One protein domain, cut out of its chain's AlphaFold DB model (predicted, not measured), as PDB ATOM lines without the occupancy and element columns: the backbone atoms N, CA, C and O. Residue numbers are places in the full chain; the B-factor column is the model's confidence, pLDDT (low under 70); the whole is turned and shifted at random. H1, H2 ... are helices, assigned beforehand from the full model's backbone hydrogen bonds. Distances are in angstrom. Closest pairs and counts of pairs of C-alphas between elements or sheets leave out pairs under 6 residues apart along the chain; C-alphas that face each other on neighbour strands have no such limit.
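This is residues 533 to 639 of the 781 residues of an uncharacterized protein of Aphanomyces euteiches (UniProt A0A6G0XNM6). The model is a rod-shaped, staggered bundle of four helices, H1, H2, H3 and H6, running up and down, with H3 nearest the middle of the whole, H2 and H6 packed on it, and H1 folded against H2 so that H1 makes one end of the rod. H1 and H6 meet only at their ends, the short helices H4 and H5 lie at the other end of the rod, and little H7 comes back beside H1. The printed part has 107 residues with seven named helices, H1 to H7 in order along the chain, and no named strand; the class is all helix. It is compact, with a radius of gyration of the C-alphas of 14.6 A, and its C-alphas span 49 by 24 by 21 A.

H1, residues 534 to 552, is the longest helix by residues and one of two hubs, touching three other helices. It forms a helical hairpin with H2, residues 556 to 569: they touch at a shallow tilt of 19 degrees, opposite ways, and their closest C-alphas, those of Ala 549 and Leu 559, are 5.8 A apart. H2 forms a second helical hairpin with H3, residues 575 to 592, the other hub; they touch at a shallow tilt of 23 degrees, opposite ways, closest at the C-alphas of Pro 556 and Ala 585, 5.2 A. H1 and H3 are near each other, with 5 pairs of C-alphas within 10 A. H3 touches H6, residues 617 to 630, opposite ways at a shallow tilt of 33 degrees, only just short of steep; the closest C-alphas, those of Ser 584 and Ala 624, are 4.9 A apart. These four make an up-and-down bundle, in which each helix runs against the one before it. H6 and H1 touch only at their ends, through residues 550 to 551 and 628 to 629, with the C-alphas of Thr 550 and Leu 628 closest at 6.0 A. H2 and H6 are apart. H4, residues 594 to 599, only just touches H3, with 3 pairs of C-alphas within 8 A, and only at the corner; the closest C-alphas, those of Phe 590 and Arg 596, are 6.4 A apart. H5, residues 601 to 610, is close to H3 but not clearly touching, with the C-alphas of Ala 587 and Leu 607 7.7 A apart. H7, residues 634 to 638, only just touches H1, with 3 pairs of C-alphas within 8 A, closest at Gly 540 and Leu 637, 7.8 A. In H1, H2, H6 and H7 every O i to N i+4 pair is within hydrogen-bond range; H3 has 13 of 14, H5 has 5 of 6, and H4 has 0 of 2, with 0 of 3 O i to N i+3 pairs.

H1 begins at C-alpha 534, (37.847, 111.786, 136.316), and is 26.7 A long from first to last C-alpha. H3 measures 25.6 A, H2 and H6 20.0 A each, and H5 14.9 A. H3 ends at C-alpha 592, (71.701, 112.620, 119.003); H4 has six residues and H7 five. H7 ends at C-alpha 638, (51.549, 117.593, 145.608).

The two C-alphas farthest apart, those of Ser 533 and His 599, are 48.9 A apart. The printed part has no cut and no long link; the link from H5 to H6, 6 residues, is short, and the others are tight. The mean pLDDT of the printed part is 71.0, and 44 residues are under 70, among them residues 547 to 555, 594 to 603 and 628 to 639.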
ATOM      1  N   SER A 533      38.255 111.057 141.184       55.69
ATOM      2  CA  SER A 533      37.467 111.774 140.168       55.69
ATOM      3  C   SER A 533      38.120 111.715 138.776       55.69
ATOM      4  O   SER A 533      39.332 111.521 138.651       55.69
ATOM      5  N   THR A 534      37.344 111.913 137.700       68.44
ATOM      6  CA  THR A 534      37.847 111.786 136.316       68.44
ATOM      7  C   THR A 534      39.062 112.672 136.027       68.44
ATOM      8  O   THR A 534      39.905 112.300 135.217       68.44
ATOM      9  N   THR A 535      39.174 113.829 136.683       66.88
ATOM     10  CA  THR A 535      40.271 114.788 136.494       66.88
ATOM     11  C   THR A 535      41.550 114.340 137.196       66.88
ATOM     12  O   THR A 535      42.606 114.292 136.569       66.88
ATOM     13  N   GLU A 536      41.454 113.934 138.462       64.00
ATOM     14  CA  GLU A 536      42.590 113.432 139.248       64.00
ATOM     15  C   GLU A 536      43.130 112.124 138.665       64.00
ATOM     16  O   GLU A 536      44.341 111.912 138.613       64.00
ATOM     17  N   GLN A 537      42.237 111.266 138.165       68.44
ATOM     18  CA  GLN A 537      42.609 110.038 137.475       68.44
ATOM     19  C   GLN A 537      43.364 110.329 136.168       68.44
ATOM     20  O   GLN A 537      44.409 109.729 135.921       68.44
ATOM     21  N   ARG A 538      42.881 111.270 135.341       69.06
ATOM     22  CA  ARG A 538      43.575 111.692 134.106       69.06
ATOM     23  C   ARG A 538      44.933 112.324 134.405       69.06
ATOM     24  O   ARG A 538      45.909 111.988 133.740       69.06
ATOM     25  N   TYR A 539      44.998 113.181 135.423       70.62
ATOM     26  CA  TYR A 539      46.234 113.818 135.870       70.62
ATOM     27  C   TYR A 539      47.257 112.783 136.343       70.62
ATOM     28  O   TYR A 539      48.376 112.727 135.838       70.62
ATOM     29  N   GLY A 540      46.846 111.893 137.251       63.56
ATOM     30  CA  GLY A 540      47.681 110.808 137.757       63.56
ATOM     31  C   GLY A 540      48.173 109.887 136.641       63.56
ATOM     32  O   GLY A 540      49.355 109.553 136.602       63.56
ATOM     33  N   HIS A 541      47.314 109.535 135.680       69.50
ATOM     34  CA  HIS A 541      47.718 108.742 134.517       69.50
ATOM     35  C   HIS A 541      48.782 109.445 133.663       69.50
ATOM     36  O   HIS A 541      49.749 108.793 133.277       69.50
ATOM     37  N   GLN A 542      48.670 110.753 133.412       73.44
ATOM     38  CA  GLN A 542      49.671 111.492 132.630       73.44
ATOM     39  C   GLN A 542      51.012 111.641 133.344       73.44
ATOM     40  O   GLN A 542      52.064 111.470 132.729       73.44
ATOM     41  N   VAL A 543      50.994 111.909 134.649       69.44
ATOM     42  CA  VAL A 543      52.224 111.978 135.448       69.44
ATOM     43  C   VAL A 543      52.919 110.617 135.473       69.44
ATOM     44  O   VAL A 543      54.136 110.532 135.300       69.44
ATOM     45  N   VAL A 544      52.152 109.536 135.620       68.81
ATOM     46  CA  VAL A 544      52.687 108.172 135.575       68.81
ATOM     47  C   VAL A 544      53.215 107.807 134.183       68.81
ATOM     48  O   VAL A 544      54.237 107.136 134.069       68.81
ATOM     49  N   ASP A 545      52.574 108.281 133.124       71.12
ATOM     50  CA  ASP A 545      53.016 108.101 131.744       71.12
ATOM     51  C   ASP A 545      54.355 108.786 131.444       71.12
ATOM     52  O   ASP A 545      55.165 108.238 130.691       71.12
ATOM     53  N   ILE A 546      54.596 109.961 132.031       71.56
ATOM     54  CA  ILE A 546      55.890 110.651 131.977       71.56
ATOM     55  C   ILE A 546      56.925 109.860 132.780       71.56
ATOM     56  O   ILE A 546      58.015 109.623 132.273       71.56
ATOM     57  N   LEU A 547      56.584 109.380 133.981       66.00
ATOM     58  CA  LEU A 547      57.479 108.546 134.795       66.00
ATOM     59  C   LEU A 547      57.873 107.235 134.103       66.00
ATOM     60  O   LEU A 547      59.021 106.795 134.167       66.00
ATOM     61  N   GLU A 548      56.931 106.583 133.428       68.00
ATOM     62  CA  GLU A 548      57.217 105.377 132.655       68.00
ATOM     63  C   GLU A 548      58.157 105.692 131.479       68.00
ATOM     64  O   GLU A 548      59.104 104.945 131.224       68.00
ATOM     65  N   ALA A 549      57.960 106.829 130.805       66.31
ATOM     66  CA  ALA A 549      58.821 107.268 129.712       66.31
ATOM     67  C   ALA A 549      60.231 107.682 130.184       66.31
ATOM     68  O   ALA A 549      61.213 107.339 129.522       66.31
ATOM     69  N   THR A 550      60.368 108.348 131.338       66.44
ATOM     70  CA  THR A 550      61.681 108.705 131.907       66.44
ATOM     71  C   THR A 550      62.447 107.485 132.412       66.44
ATOM     72  O   THR A 550      63.669 107.445 132.300       66.44
ATOM     73  N   THR A 551      61.753 106.470 132.936       62.16
ATOM     74  CA  THR A 551      62.390 105.247 133.454       62.16
ATOM     75  C   THR A 551      62.815 104.262 132.367       62.16
ATOM     76  O   THR A 551      63.791 103.539 132.567       62.16
ATOM     77  N   LYS A 552      62.117 104.231 131.224       57.94
ATOM     78  CA  LYS A 552      62.434 103.336 130.098       57.94
ATOM     79  C   LYS A 552      63.350 103.965 129.045       57.94
ATOM     80  O   LYS A 552      63.938 103.217 128.272       57.94
ATOM     81  N   VAL A 553      63.481 105.300 129.017       59.00
ATOM     82  CA  VAL A 553      64.285 106.081 128.044       59.00
ATOM     83  C   VAL A 553      64.109 105.565 126.603       59.00
ATOM     84  O   VAL A 553      65.058 105.452 125.837       59.00
ATOM     85  N   THR A 554      62.886 105.173 126.238       55.75
ATOM     86  CA  THR A 554      62.613 104.464 124.977       55.75
ATOM     87  C   THR A 554      62.557 105.395 123.767       55.75
ATOM     88  O   THR A 554      62.960 104.982 122.686       55.75
ATOM     89  N   ASP A 555      62.084 106.637 123.944       66.75
ATOM     90  CA  ASP A 555      62.085 107.687 122.912       66.75
ATOM     91  C   ASP A 555      61.927 109.082 123.562       66.75
ATOM     92  O   ASP A 555      60.885 109.361 124.174       66.75
ATOM     93  N   PRO A 556      62.929 109.976 123.466       70.38
ATOM     94  CA  PRO A 556      62.845 111.317 124.036       70.38
ATOM     95  C   PRO A 556      61.767 112.207 123.390       70.38
ATOM     96  O   PRO A 556      61.283 113.120 124.056       70.38
ATOM     97  N   ASN A 557      61.352 111.949 122.141       72.50
ATOM     98  CA  ASN A 557      60.286 112.723 121.489       72.50
ATOM     99  C   ASN A 557      58.937 112.496 122.180       72.50
ATOM    100  O   ASN A 557      58.242 113.445 122.537       72.50
ATOM    101  N   ILE A 558      58.624 111.233 122.483       75.12
ATOM    102  CA  ILE A 558      57.399 110.849 123.199       75.12
ATOM    103  C   ILE A 558      57.364 111.488 124.594       75.12
ATOM    104  O   ILE A 558      56.307 111.904 125.069       75.12
ATOM    105  N   LEU A 559      58.517 111.578 125.261       75.19
ATOM    106  CA  LEU A 559      58.627 112.200 126.577       75.19
ATOM    107  C   LEU A 559      58.340 113.710 126.525       75.19
ATOM    108  O   LEU A 559      57.616 114.221 127.382       75.19
ATOM    109  N   VAL A 560      58.865 114.410 125.514       77.25
ATOM    110  CA  VAL A 560      58.594 115.840 125.286       77.25
ATOM    111  C   VAL A 560      57.106 116.073 125.021       77.25
ATOM    112  O   VAL A 560      56.516 116.975 125.621       77.25
ATOM    113  N   ASP A 561      56.485 115.240 124.188       78.31
ATOM    114  CA  ASP A 561      55.068 115.367 123.841       78.31
ATOM    115  C   ASP A 561      54.157 115.132 125.051       78.31
ATOM    116  O   ASP A 561      53.260 115.936 125.316       78.31
ATOM    117  N   LYS A 562      54.430 114.095 125.853       79.44
ATOM    118  CA  LYS A 562      53.675 113.810 127.085       79.44
ATOM    119  C   LYS A 562      53.820 114.916 128.133       79.44
ATOM    120  O   LYS A 562      52.840 115.288 128.775       79.44
ATOM    121  N   ALA A 563      55.021 115.472 128.295       80.31
ATOM    122  CA  ALA A 563      55.266 116.564 129.235       80.31
ATOM    123  C   ALA A 563      54.570 117.870 128.810       80.31
ATOM    124  O   ALA A 563      53.987 118.562 129.645       80.31
ATOM    125  N   ARG A 564      54.562 118.185 127.508       83.56
ATOM    126  CA  ARG A 564      53.793 119.313 126.954       83.56
ATOM    127  C   ARG A 564      52.291 119.108 127.128       83.56
ATOM    128  O   ARG A 564      51.594 120.039 127.524       83.56
ATOM    129  N   GLN A 565      51.810 117.890 126.888       83.38
ATOM    130  CA  GLN A 565      50.408 117.530 127.078       83.38
ATOM    131  C   GLN A 565      49.950 117.738 128.525       83.38
ATOM    132  O   GLN A 565      48.892 118.328 128.728       83.38
ATOM    133  N   LEU A 566      50.770 117.360 129.513       82.38
ATOM    134  CA  LEU A 566      50.481 117.607 130.929       82.38
ATOM    135  C   LEU A 566      50.330 119.107 131.233       82.38
ATOM    136  O   LEU A 566      49.363 119.504 131.874       82.38
ATOM    137  N   LEU A 567      51.248 119.950 130.752       80.75
ATOM    138  CA  LEU A 567      51.217 121.395 131.023       80.75
ATOM    139  C   LEU A 567      50.010 122.103 130.398       80.75
ATOM    140  O   LEU A 567      49.497 123.057 130.981       80.75
ATOM    141  N   VAL A 568      49.558 121.647 129.227       81.19
ATOM    142  CA  VAL A 568      48.389 122.220 128.544       81.19
ATOM    143  C   VAL A 568      47.092 121.702 129.139       81.19
ATOM    144  O   VAL A 568      46.196 122.488 129.423       81.19
ATOM    145  N   GLN A 569      46.978 120.393 129.361       80.69
ATOM    146  CA  GLN A 569      45.764 119.827 129.942       80.69
ATOM    147  C   GLN A 569      45.589 120.223 131.405       80.69
ATOM    148  O   GLN A 569      44.462 120.250 131.887       80.69
ATOM    149  N   PHE A 570      46.671 120.588 132.093       83.62
ATOM    150  CA  PHE A 570      46.649 120.985 133.493       83.62
ATOM    151  C   PHE A 570      47.501 122.245 133.730       83.62
ATOM    152  O   PHE A 570      48.636 122.152 134.210       83.62
ATOM    153  N   PRO A 571      46.953 123.443 133.450       75.56
ATOM    154  CA  PRO A 571      47.699 124.705 133.501       75.56
ATOM    155  C   PRO A 571      48.261 125.062 134.883       75.56
ATOM    156  O   PRO A 571      49.244 125.798 134.977       75.56
ATOM    157  N   SER A 572      47.641 124.545 135.951       75.06
ATOM    158  CA  SER A 572      48.042 124.748 137.351       75.06
ATOM    159  C   SER A 572      49.215 123.864 137.797       75.06
ATOM    160  O   SER A 572      49.646 123.962 138.944       75.06
ATOM    161  N   THR A 573      49.729 122.999 136.919       76.88
ATOM    162  CA  THR A 573      50.882 122.136 137.212       76.88
ATOM    163  C   THR A 573      52.143 122.987 137.418       76.88
ATOM    164  O   THR A 573      52.389 123.903 136.625       76.88
ATOM    165  N   PRO A 574      52.986 122.703 138.431       75.75
ATOM    166  CA  PRO A 574      54.237 123.427 138.637       75.75
ATOM    167  C   PRO A 574      55.159 123.272 137.423       75.75
ATOM    168  O   PRO A 574      55.683 122.194 137.134       75.75
ATOM    169  N   ARG A 575      55.332 124.380 136.697       76.12
ATOM    170  CA  ARG A 575      55.976 124.407 135.379       76.12
ATOM    171  C   ARG A 575      57.462 124.078 135.435       76.12
ATOM    172  O   ARG A 575      57.964 123.418 134.535       76.12
ATOM    173  N   ASP A 576      58.151 124.475 136.499       78.44
ATOM    174  CA  ASP A 576      59.611 124.361 136.600       78.44
ATOM    175  C   ASP A 576      60.091 122.903 136.550       78.44
ATOM    176  O   ASP A 576      60.978 122.566 135.765       78.44
ATOM    177  N   ALA A 577      59.438 122.016 137.307       72.44
ATOM    178  CA  ALA A 577      59.792 120.599 137.374       72.44
ATOM    179  C   ALA A 577      59.505 119.845 136.064       72.44
ATOM    180  O   ALA A 577      60.227 118.915 135.712       72.44
ATOM    181  N   VAL A 578      58.452 120.226 135.333       78.00
ATOM    182  CA  VAL A 578      58.096 119.602 134.046       78.00
ATOM    183  C   VAL A 578      58.943 120.180 132.908       78.00
ATOM    184  O   VAL A 578      59.372 119.449 132.016       78.00
ATOM    185  N   HIS A 579      59.264 121.474 132.959       81.81
ATOM    186  CA  HIS A 579      60.195 122.104 132.025       81.81
ATOM    187  C   HIS A 579      61.599 121.504 132.122       81.81
ATOM    188  O   HIS A 579      62.261 121.366 131.097       81.81
ATOM    189  N   GLU A 580      62.059 121.109 133.310       80.75
ATOM    190  CA  GLU A 580      63.346 120.423 133.467       80.75
ATOM    191  C   GLU A 580      63.389 119.082 132.710       80.75
ATOM    192  O   GLU A 580      64.390 118.774 132.056       80.75
ATOM    193  N   VAL A 581      62.284 118.323 132.715       79.38
ATOM    194  CA  VAL A 581      62.140 117.083 131.927       79.38
ATOM    195  C   VAL A 581      62.203 117.379 130.437       79.38
ATOM    196  O   VAL A 581      62.959 116.727 129.718       79.38
ATOM    197  N   ILE A 582      61.453 118.386 129.977       78.81
ATOM    198  CA  ILE A 582      61.426 118.796 128.567       78.81
ATOM    199  C   ILE A 582      62.828 119.204 128.110       78.81
ATOM    200  O   ILE A 582      63.308 118.701 127.098       78.81
ATOM    201  N   LYS A 583      63.512 120.056 128.880       81.94
ATOM    202  CA  LYS A 583      64.867 120.537 128.578       81.94
ATOM    203  C   LYS A 583      65.889 119.402 128.545       81.94
ATOM    204  O   LYS A 583      66.726 119.369 127.648       81.94
ATOM    205  N   SER A 584      65.803 118.456 129.478       78.94
ATOM    206  CA  SER A 584      66.717 117.308 129.536       78.94
ATOM    207  C   SER A 584      66.475 116.323 128.385       78.94
ATOM    208  O   SER A 584      67.426 115.860 127.765       78.94
ATOM    209  N   ALA A 585      65.217 116.053 128.024       76.31
ATOM    210  CA  ALA A 585      64.878 115.216 126.871       76.31
ATOM    211  C   ALA A 585      65.306 115.860 125.539       76.31
ATOM    212  O   ALA A 585      65.869 115.198 124.669       76.31
ATOM    213  N   GLN A 586      65.105 117.172 125.408       77.06
ATOM    214  CA  GLN A 586      65.543 117.972 124.265       77.06
ATOM    215  C   GLN A 586      67.072 118.002 124.122       77.06
ATOM    216  O   GLN A 586      67.579 117.859 123.011       77.06
ATOM    217  N   ALA A 587      67.813 118.112 125.226       76.06
ATOM    218  CA  ALA A 587      69.274 118.031 125.216       76.06
ATOM    219  C   ALA A 587      69.782 116.667 124.708       76.06
ATOM    220  O   ALA A 587      70.754 116.626 123.959       76.06
ATOM    221  N   ILE A 588      69.095 115.566 125.043       74.19
ATOM    222  CA  ILE A 588      69.416 114.224 124.525       74.19
ATOM    223  C   ILE A 588      69.170 114.144 123.014       74.19
ATOM    224  O   ILE A 588      70.006 113.607 122.296       74.19
ATOM    225  N   LEU A 589      68.059 114.697 122.517       75.62
ATOM    226  CA  LEU A 589      67.760 114.728 121.077       75.62
ATOM    227  C   LEU A 589      68.779 115.557 120.297       75.62
ATOM    228  O   LEU A 589      69.223 115.150 119.230       75.62
ATOM    229  N   PHE A 590      69.175 116.703 120.844       72.56
ATOM    230  CA  PHE A 590      70.191 117.559 120.243       72.56
ATOM    231  C   PHE A 590      71.564 116.891 120.235       72.56
ATOM    232  O   PHE A 590      72.261 116.932 119.227       72.56
ATOM    233  N   ALA A 591      71.919 116.201 121.321       72.25
ATOM    234  CA  ALA A 591      73.106 115.362 121.361       72.25
ATOM    235  C   ALA A 591      72.995 114.142 120.434       72.25
ATOM    236  O   ALA A 591      74.012 113.551 120.130       72.25
ATOM    237  N   ALA A 592      71.822 113.727 119.956       71.12
ATOM    238  CA  ALA A 592      71.701 112.620 119.003       71.12
ATOM    239  C   ALA A 592      71.868 113.061 117.531       71.12
ATOM    240  O   ALA A 592      72.156 112.219 116.686       71.12
ATOM    241  N   ASP A 593      71.739 114.359 117.228       74.81
ATOM    242  CA  ASP A 593      71.777 114.914 115.866       74.81
ATOM    243  C   ASP A 593      73.134 115.584 115.551       74.81
ATOM    244  O   ASP A 593      73.431 116.697 115.995       74.81
ATOM    245  N   ASP A 594      73.958 114.897 114.751       67.50
ATOM    246  CA  ASP A 594      75.316 115.316 114.357       67.50
ATOM    247  C   ASP A 594      75.353 116.693 113.672       67.50
ATOM    248  O   ASP A 594      76.305 117.462 113.851       67.50
ATOM    249  N   MET A 595      74.308 117.029 112.909       65.31
ATOM    250  CA  MET A 595      74.234 118.281 112.153       65.31
ATOM    251  C   MET A 595      73.886 119.466 113.059       65.31
ATOM    252  O   MET A 595      74.384 120.572 112.850       65.31
ATOM    253  N   ARG A 596      73.058 119.252 114.088       66.81
ATOM    254  CA  ARG A 596      72.661 120.313 115.033       66.81
ATOM    255  C   ARG A 596      73.766 120.649 116.026       66.81
ATOM    256  O   ARG A 596      73.965 121.821 116.334       66.81
ATOM    257  N   TRP A 597      74.516 119.642 116.474       68.75
ATOM    258  CA  TRP A 597      75.624 119.824 117.416       68.75
ATOM    259  C   TRP A 597      76.774 120.667 116.843       68.75
ATOM    260  O   TRP A 597      77.432 121.397 117.578       68.75
ATOM    261  N   THR A 598      77.028 120.570 115.537       66.44
ATOM    262  CA  THR A 598      78.205 121.166 114.883       66.44
ATOM    263  C   THR A 598      77.963 122.552 114.278       66.44
ATOM    264  O   THR A 598      78.933 123.266 114.030       66.44
ATOM    265  N   HIS A 599      76.705 122.959 114.057       61.53
ATOM    266  CA  HIS A 599      76.371 124.153 113.264       61.53
ATOM    267  C   HIS A 599      75.524 125.234 113.974       61.53
ATOM    268  O   HIS A 599      75.221 126.247 113.345       61.53
ATOM    269  N   GLN A 600      75.143 125.081 115.254       68.44
ATOM    270  CA  GLN A 600      74.316 126.069 115.981       68.44
ATOM    271  C   GLN A 600      75.000 126.642 117.239       68.44
ATOM    272  O   GLN A 600      74.737 126.206 118.362       68.44
ATOM    273  N   ASP A 601      75.826 127.679 117.066       65.62
ATOM    274  CA  ASP A 601      76.535 128.356 118.170       65.62
ATOM    275  C   ASP A 601      75.588 129.009 119.200       65.62
ATOM    276  O   ASP A 601      75.858 128.986 120.403       65.62
ATOM    277  N   GLU A 602      74.440 129.536 118.763       66.62
ATOM    278  CA  GLU A 602      73.436 130.143 119.652       66.62
ATOM    279  C   GLU A 602      72.725 129.103 120.538       66.62
ATOM    280  O   GLU A 602      72.526 129.328 121.736       66.62
ATOM    281  N   ALA A 603      72.405 127.925 119.989       65.12
ATOM    282  CA  ALA A 603      71.801 126.824 120.742       65.12
ATOM    283  C   ALA A 603      72.778 126.250 121.782       65.12
ATOM    284  O   ALA A 603      72.385 125.943 122.910       65.12
ATOM    285  N   LEU A 604      74.067 126.169 121.436       70.81
ATOM    286  CA  LEU A 604      75.131 125.770 122.361       70.81
ATOM    287  C   LEU A 604      75.337 126.797 123.487       70.81
ATOM    288  O   LEU A 604      75.582 126.410 124.633       70.81
ATOM    289  N   ALA A 605      75.198 128.096 123.202       71.94
ATOM    290  CA  ALA A 605      75.238 129.141 124.225       71.94
ATOM    291  C   ALA A 605      74.068 129.012 125.219       71.94
ATOM    292  O   ALA A 605      74.292 129.059 126.430       71.94
ATOM    293  N   LEU A 606      72.847 128.764 124.730       70.31
ATOM    294  CA  LEU A 606      71.663 128.515 125.564       70.31
ATOM    295  C   LEU A 606      71.794 127.222 126.383       70.31
ATOM    296  O   LEU A 606      71.503 127.220 127.580       70.31
ATOM    297  N   LEU A 607      72.311 126.144 125.790       73.12
ATOM    298  CA  LEU A 607      72.596 124.885 126.487       73.12
ATOM    299  C   LEU A 607      73.526 125.093 127.687       73.12
ATOM    300  O   LEU A 607      73.234 124.595 128.772       73.12
ATOM    301  N   ARG A 608      74.592 125.887 127.534       73.56
ATOM    302  CA  ARG A 608      75.554 126.184 128.613       73.56
ATOM    303  C   ARG A 608      74.947 126.966 129.777       73.56
ATOM    304  O   ARG A 608      75.442 126.855 130.894       73.56
ATOM    305  N   THR A 609      73.855 127.702 129.563       76.69
ATOM    306  CA  THR A 609      73.135 128.358 130.672       76.69
ATOM    307  C   THR A 609      72.388 127.360 131.563       76.69
ATOM    308  O   THR A 609      72.251 127.586 132.764       76.69
ATOM    309  N   HIS A 610      71.938 126.234 131.000       73.69
ATOM    310  CA  HIS A 610      71.182 125.198 131.714       73.69
ATOM    311  C   HIS A 610      72.032 123.974 132.114       73.69
ATOM    312  O   HIS A 610      71.709 123.274 133.082       73.69
ATOM    313  N   PHE A 611      73.148 123.756 131.416       79.44
ATOM    314  CA  PHE A 611      74.127 122.689 131.625       79.44
ATOM    315  C   PHE A 611      75.547 123.288 131.702       79.44
ATOM    316  O   PHE A 611      76.351 123.112 130.786       79.44
ATOM    317  N   PRO A 612      75.878 124.021 132.782       71.25
ATOM    318  CA  PRO A 612      77.099 124.833 132.856       71.25
ATOM    319  C   PRO A 612      78.397 124.020 132.953       71.25
ATOM    320  O   PRO A 612      79.476 124.553 132.710       71.25
ATOM    321  N   THR A 613      78.313 122.740 133.318       69.88
ATOM    322  CA  THR A 613      79.466 121.854 133.545       69.88
ATOM    323  C   THR A 613      79.812 120.972 132.345       69.88
ATOM    324  O   THR A 613      80.710 120.144 132.453       69.88
ATOM    325  N   VAL A 614      79.098 121.107 131.226       69.06
ATOM    326  CA  VAL A 614      79.179 120.185 130.086       69.06
ATOM    327  C   VAL A 614      80.038 120.772 128.966       69.06
ATOM    328  O   VAL A 614      79.759 121.865 128.474       69.06
ATOM    329  N   SER A 615      81.063 120.029 128.540       69.38
ATOM    330  CA  SER A 615      81.988 120.433 127.470       69.38
ATOM    331  C   SER A 615      81.927 119.521 126.242       69.38
ATOM    332  O   SER A 615      82.253 119.969 125.142       69.38
ATOM    333  N   THR A 616      81.491 118.267 126.398       77.19
ATOM    334  CA  THR A 616      81.405 117.281 125.306       77.19
ATOM    335  C   THR A 616      79.982 116.755 125.081       77.19
ATOM    336  O   THR A 616      79.106 116.870 125.938       77.19
ATOM    337  N   ARG A 617      79.744 116.171 123.898       75.81
ATOM    338  CA  ARG A 617      78.459 115.563 123.506       75.81
ATOM    339  C   ARG A 617      78.044 114.436 124.459       75.81
ATOM    340  O   ARG A 617      76.899 114.397 124.907       75.81
ATOM    341  N   ASP A 618      78.993 113.573 124.809       74.25
ATOM    342  CA  ASP A 618      78.762 112.429 125.696       74.25
ATOM    343  C   ASP A 618      78.486 112.879 127.138       74.25
ATOM    344  O   ASP A 618      77.628 112.311 127.813       74.25
ATOM    345  N   GLU A 619      79.144 113.949 127.600       77.06
ATOM    346  CA  GLU A 619      78.854 114.578 128.894       77.06
ATOM    347  C   GLU A 619      77.448 115.181 128.939       77.06
ATOM    348  O   GLU A 619      76.772 115.053 129.961       77.06
ATOM    349  N   LEU A 620      76.981 115.802 127.846       76.44
ATOM    350  CA  LEU A 620      75.622 116.345 127.776       76.44
ATOM    351  C   LEU A 620      74.590 115.228 127.884       76.44
ATOM    352  O   LEU A 620      73.642 115.325 128.662       76.44
ATOM    353  N   GLN A 621      74.788 114.164 127.108       74.94
ATOM    354  CA  GLN A 621      73.894 113.018 127.101       74.94
ATOM    355  C   GLN A 621      73.882 112.323 128.468       74.94
ATOM    356  O   GLN A 621      72.806 112.013 128.981       74.94
ATOM    357  N   ALA A 622      75.046 112.138 129.096       72.19
ATOM    358  CA  ALA A 622      75.160 111.525 130.415       72.19
ATOM    359  C   ALA A 622      74.545 112.390 131.531       72.19
ATOM    360  O   ALA A 622      73.830 111.857 132.383       72.19
ATOM    361  N   ASP A 623      74.768 113.711 131.533       74.50
ATOM    362  CA  ASP A 623      74.174 114.611 132.532       74.50
ATOM    363  C   ASP A 623      72.653 114.708 132.356       74.50
ATOM    364  O   ASP A 623      71.906 114.575 133.325       74.50
ATOM    365  N   ALA A 624      72.162 114.829 131.120       71.06
ATOM    366  CA  ALA A 624      70.729 114.864 130.835       71.06
ATOM    367  C   ALA A 624      70.023 113.544 131.202       71.06
ATOM    368  O   ALA A 624      68.961 113.565 131.830       71.06
ATOM    369  N   GLN A 625      70.623 112.388 130.898       71.56
ATOM    370  CA  GLN A 625      70.102 111.080 131.318       71.56
ATOM    371  C   GLN A 625      70.148 110.904 132.843       71.56
ATOM    372  O   GLN A 625      69.215 110.358 133.431       71.56
ATOM    373  N   SER A 626      71.196 111.405 133.504       70.50
ATOM    374  CA  SER A 626      71.326 111.411 134.967       70.50
ATOM    375  C   SER A 626      70.246 112.268 135.633       70.50
ATOM    376  O   SER A 626      69.643 111.829 136.614       70.50
ATOM    377  N   ARG A 627      69.947 113.455 135.089       72.44
ATOM    378  CA  ARG A 627      68.857 114.322 135.566       72.44
ATOM    379  C   ARG A 627      67.488 113.676 135.363       72.44
ATOM    380  O   ARG A 627      66.721 113.610 136.318       72.44
ATOM    381  N   LEU A 628      67.211 113.099 134.189       66.19
ATOM    382  CA  LEU A 628      65.962 112.361 133.938       66.19
ATOM    383  C   LEU A 628      65.808 111.135 134.849       66.19
ATOM    384  O   LEU A 628      64.718 110.881 135.354       66.19
ATOM    385  N   GLY A 629      66.894 110.405 135.111       61.94
ATOM    386  CA  GLY A 629      66.893 109.252 136.015       61.94
ATOM    387  C   GLY A 629      66.721 109.613 137.496       61.94
ATOM    388  O   GLY A 629      66.354 108.749 138.294       61.94
ATOM    389  N   LYS A 630      66.984 110.873 137.865       63.69
ATOM    390  CA  LYS A 630      66.782 111.433 139.214       63.69
ATOM    391  C   LYS A 630      65.482 112.226 139.346       63.69
ATOM    392  O   LYS A 630      65.117 112.585 140.465       63.69
ATOM    393  N   TRP A 631      64.804 112.512 138.237       67.94
ATOM    394  CA  TRP A 631      63.578 113.292 138.244       67.94
ATOM    395  C   TRP A 631      62.463 112.530 138.963       67.94
ATOM    396  O   TRP A 631      62.155 111.381 138.640       67.94
ATOM    397  N   TRP A 632      61.854 113.192 139.944       62.12
ATOM    398  CA  TRP A 632      60.726 112.670 140.702       62.12
ATOM    399  C   TRP A 632      59.637 113.742 140.804       62.12
ATOM    400  O   TRP A 632      59.941 114.880 141.172       62.12
ATOM    401  N   PRO A 633      58.359 113.422 140.540       58.41
ATOM    402  CA  PRO A 633      57.311 114.418 140.423       58.41
ATOM    403  C   PRO A 633      56.725 114.767 141.797       58.41
ATOM    404  O   PRO A 633      55.516 114.886 141.919       58.41
ATOM    405  N   ALA A 634      57.541 114.931 142.846       54.41
ATOM    406  CA  ALA A 634      57.040 115.266 144.187       54.41
ATOM    407  C   ALA A 634      56.188 116.544 144.162       54.41
ATOM    408  O   ALA A 634      55.032 116.522 144.565       54.41
ATOM    409  N   GLN A 635      56.718 117.622 143.581       56.94
ATOM    410  CA  GLN A 635      56.010 118.905 143.489       56.94
ATOM    411  C   GLN A 635      54.762 118.824 142.596       56.94
ATOM    412  O   GLN A 635      53.751 119.456 142.885       56.94
ATOM    413  N   VAL A 636      54.826 118.025 141.528       57.47
ATOM    414  CA  VAL A 636      53.734 117.810 140.564       57.47
ATOM    415  C   VAL A 636      52.609 116.985 141.206       57.47
ATOM    416  O   VAL A 636      51.439 117.328 141.082       57.47
ATOM    417  N   LEU A 637      52.937 115.939 141.963       56.69
ATOM    418  CA  LEU A 637      51.966 115.105 142.679       56.69
ATOM    419  C   LEU A 637      51.342 115.816 143.889       56.69
ATOM    420  O   LEU A 637      50.209 115.512 144.246       56.69
ATOM    421  N   GLU A 638      52.055 116.764 144.504       53.31
ATOM    422  CA  GLU A 638      51.549 117.593 145.608       53.31
ATOM    423  C   GLU A 638      50.485 118.611 145.162       53.31
ATOM    424  O   GLU A 638      49.651 119.016 145.971       53.31
ATOM    425  N   HIS A 639      50.478 118.999 143.883       54.53
ATOM    426  CA  HIS A 639      49.563 119.996 143.325       54.53
ATOM    427  C   HIS A 639      48.610 119.345 142.327       54.53
ATOM    428  O   HIS A 639      48.731 119.547 141.120       54.53
TER     429      HIS A 639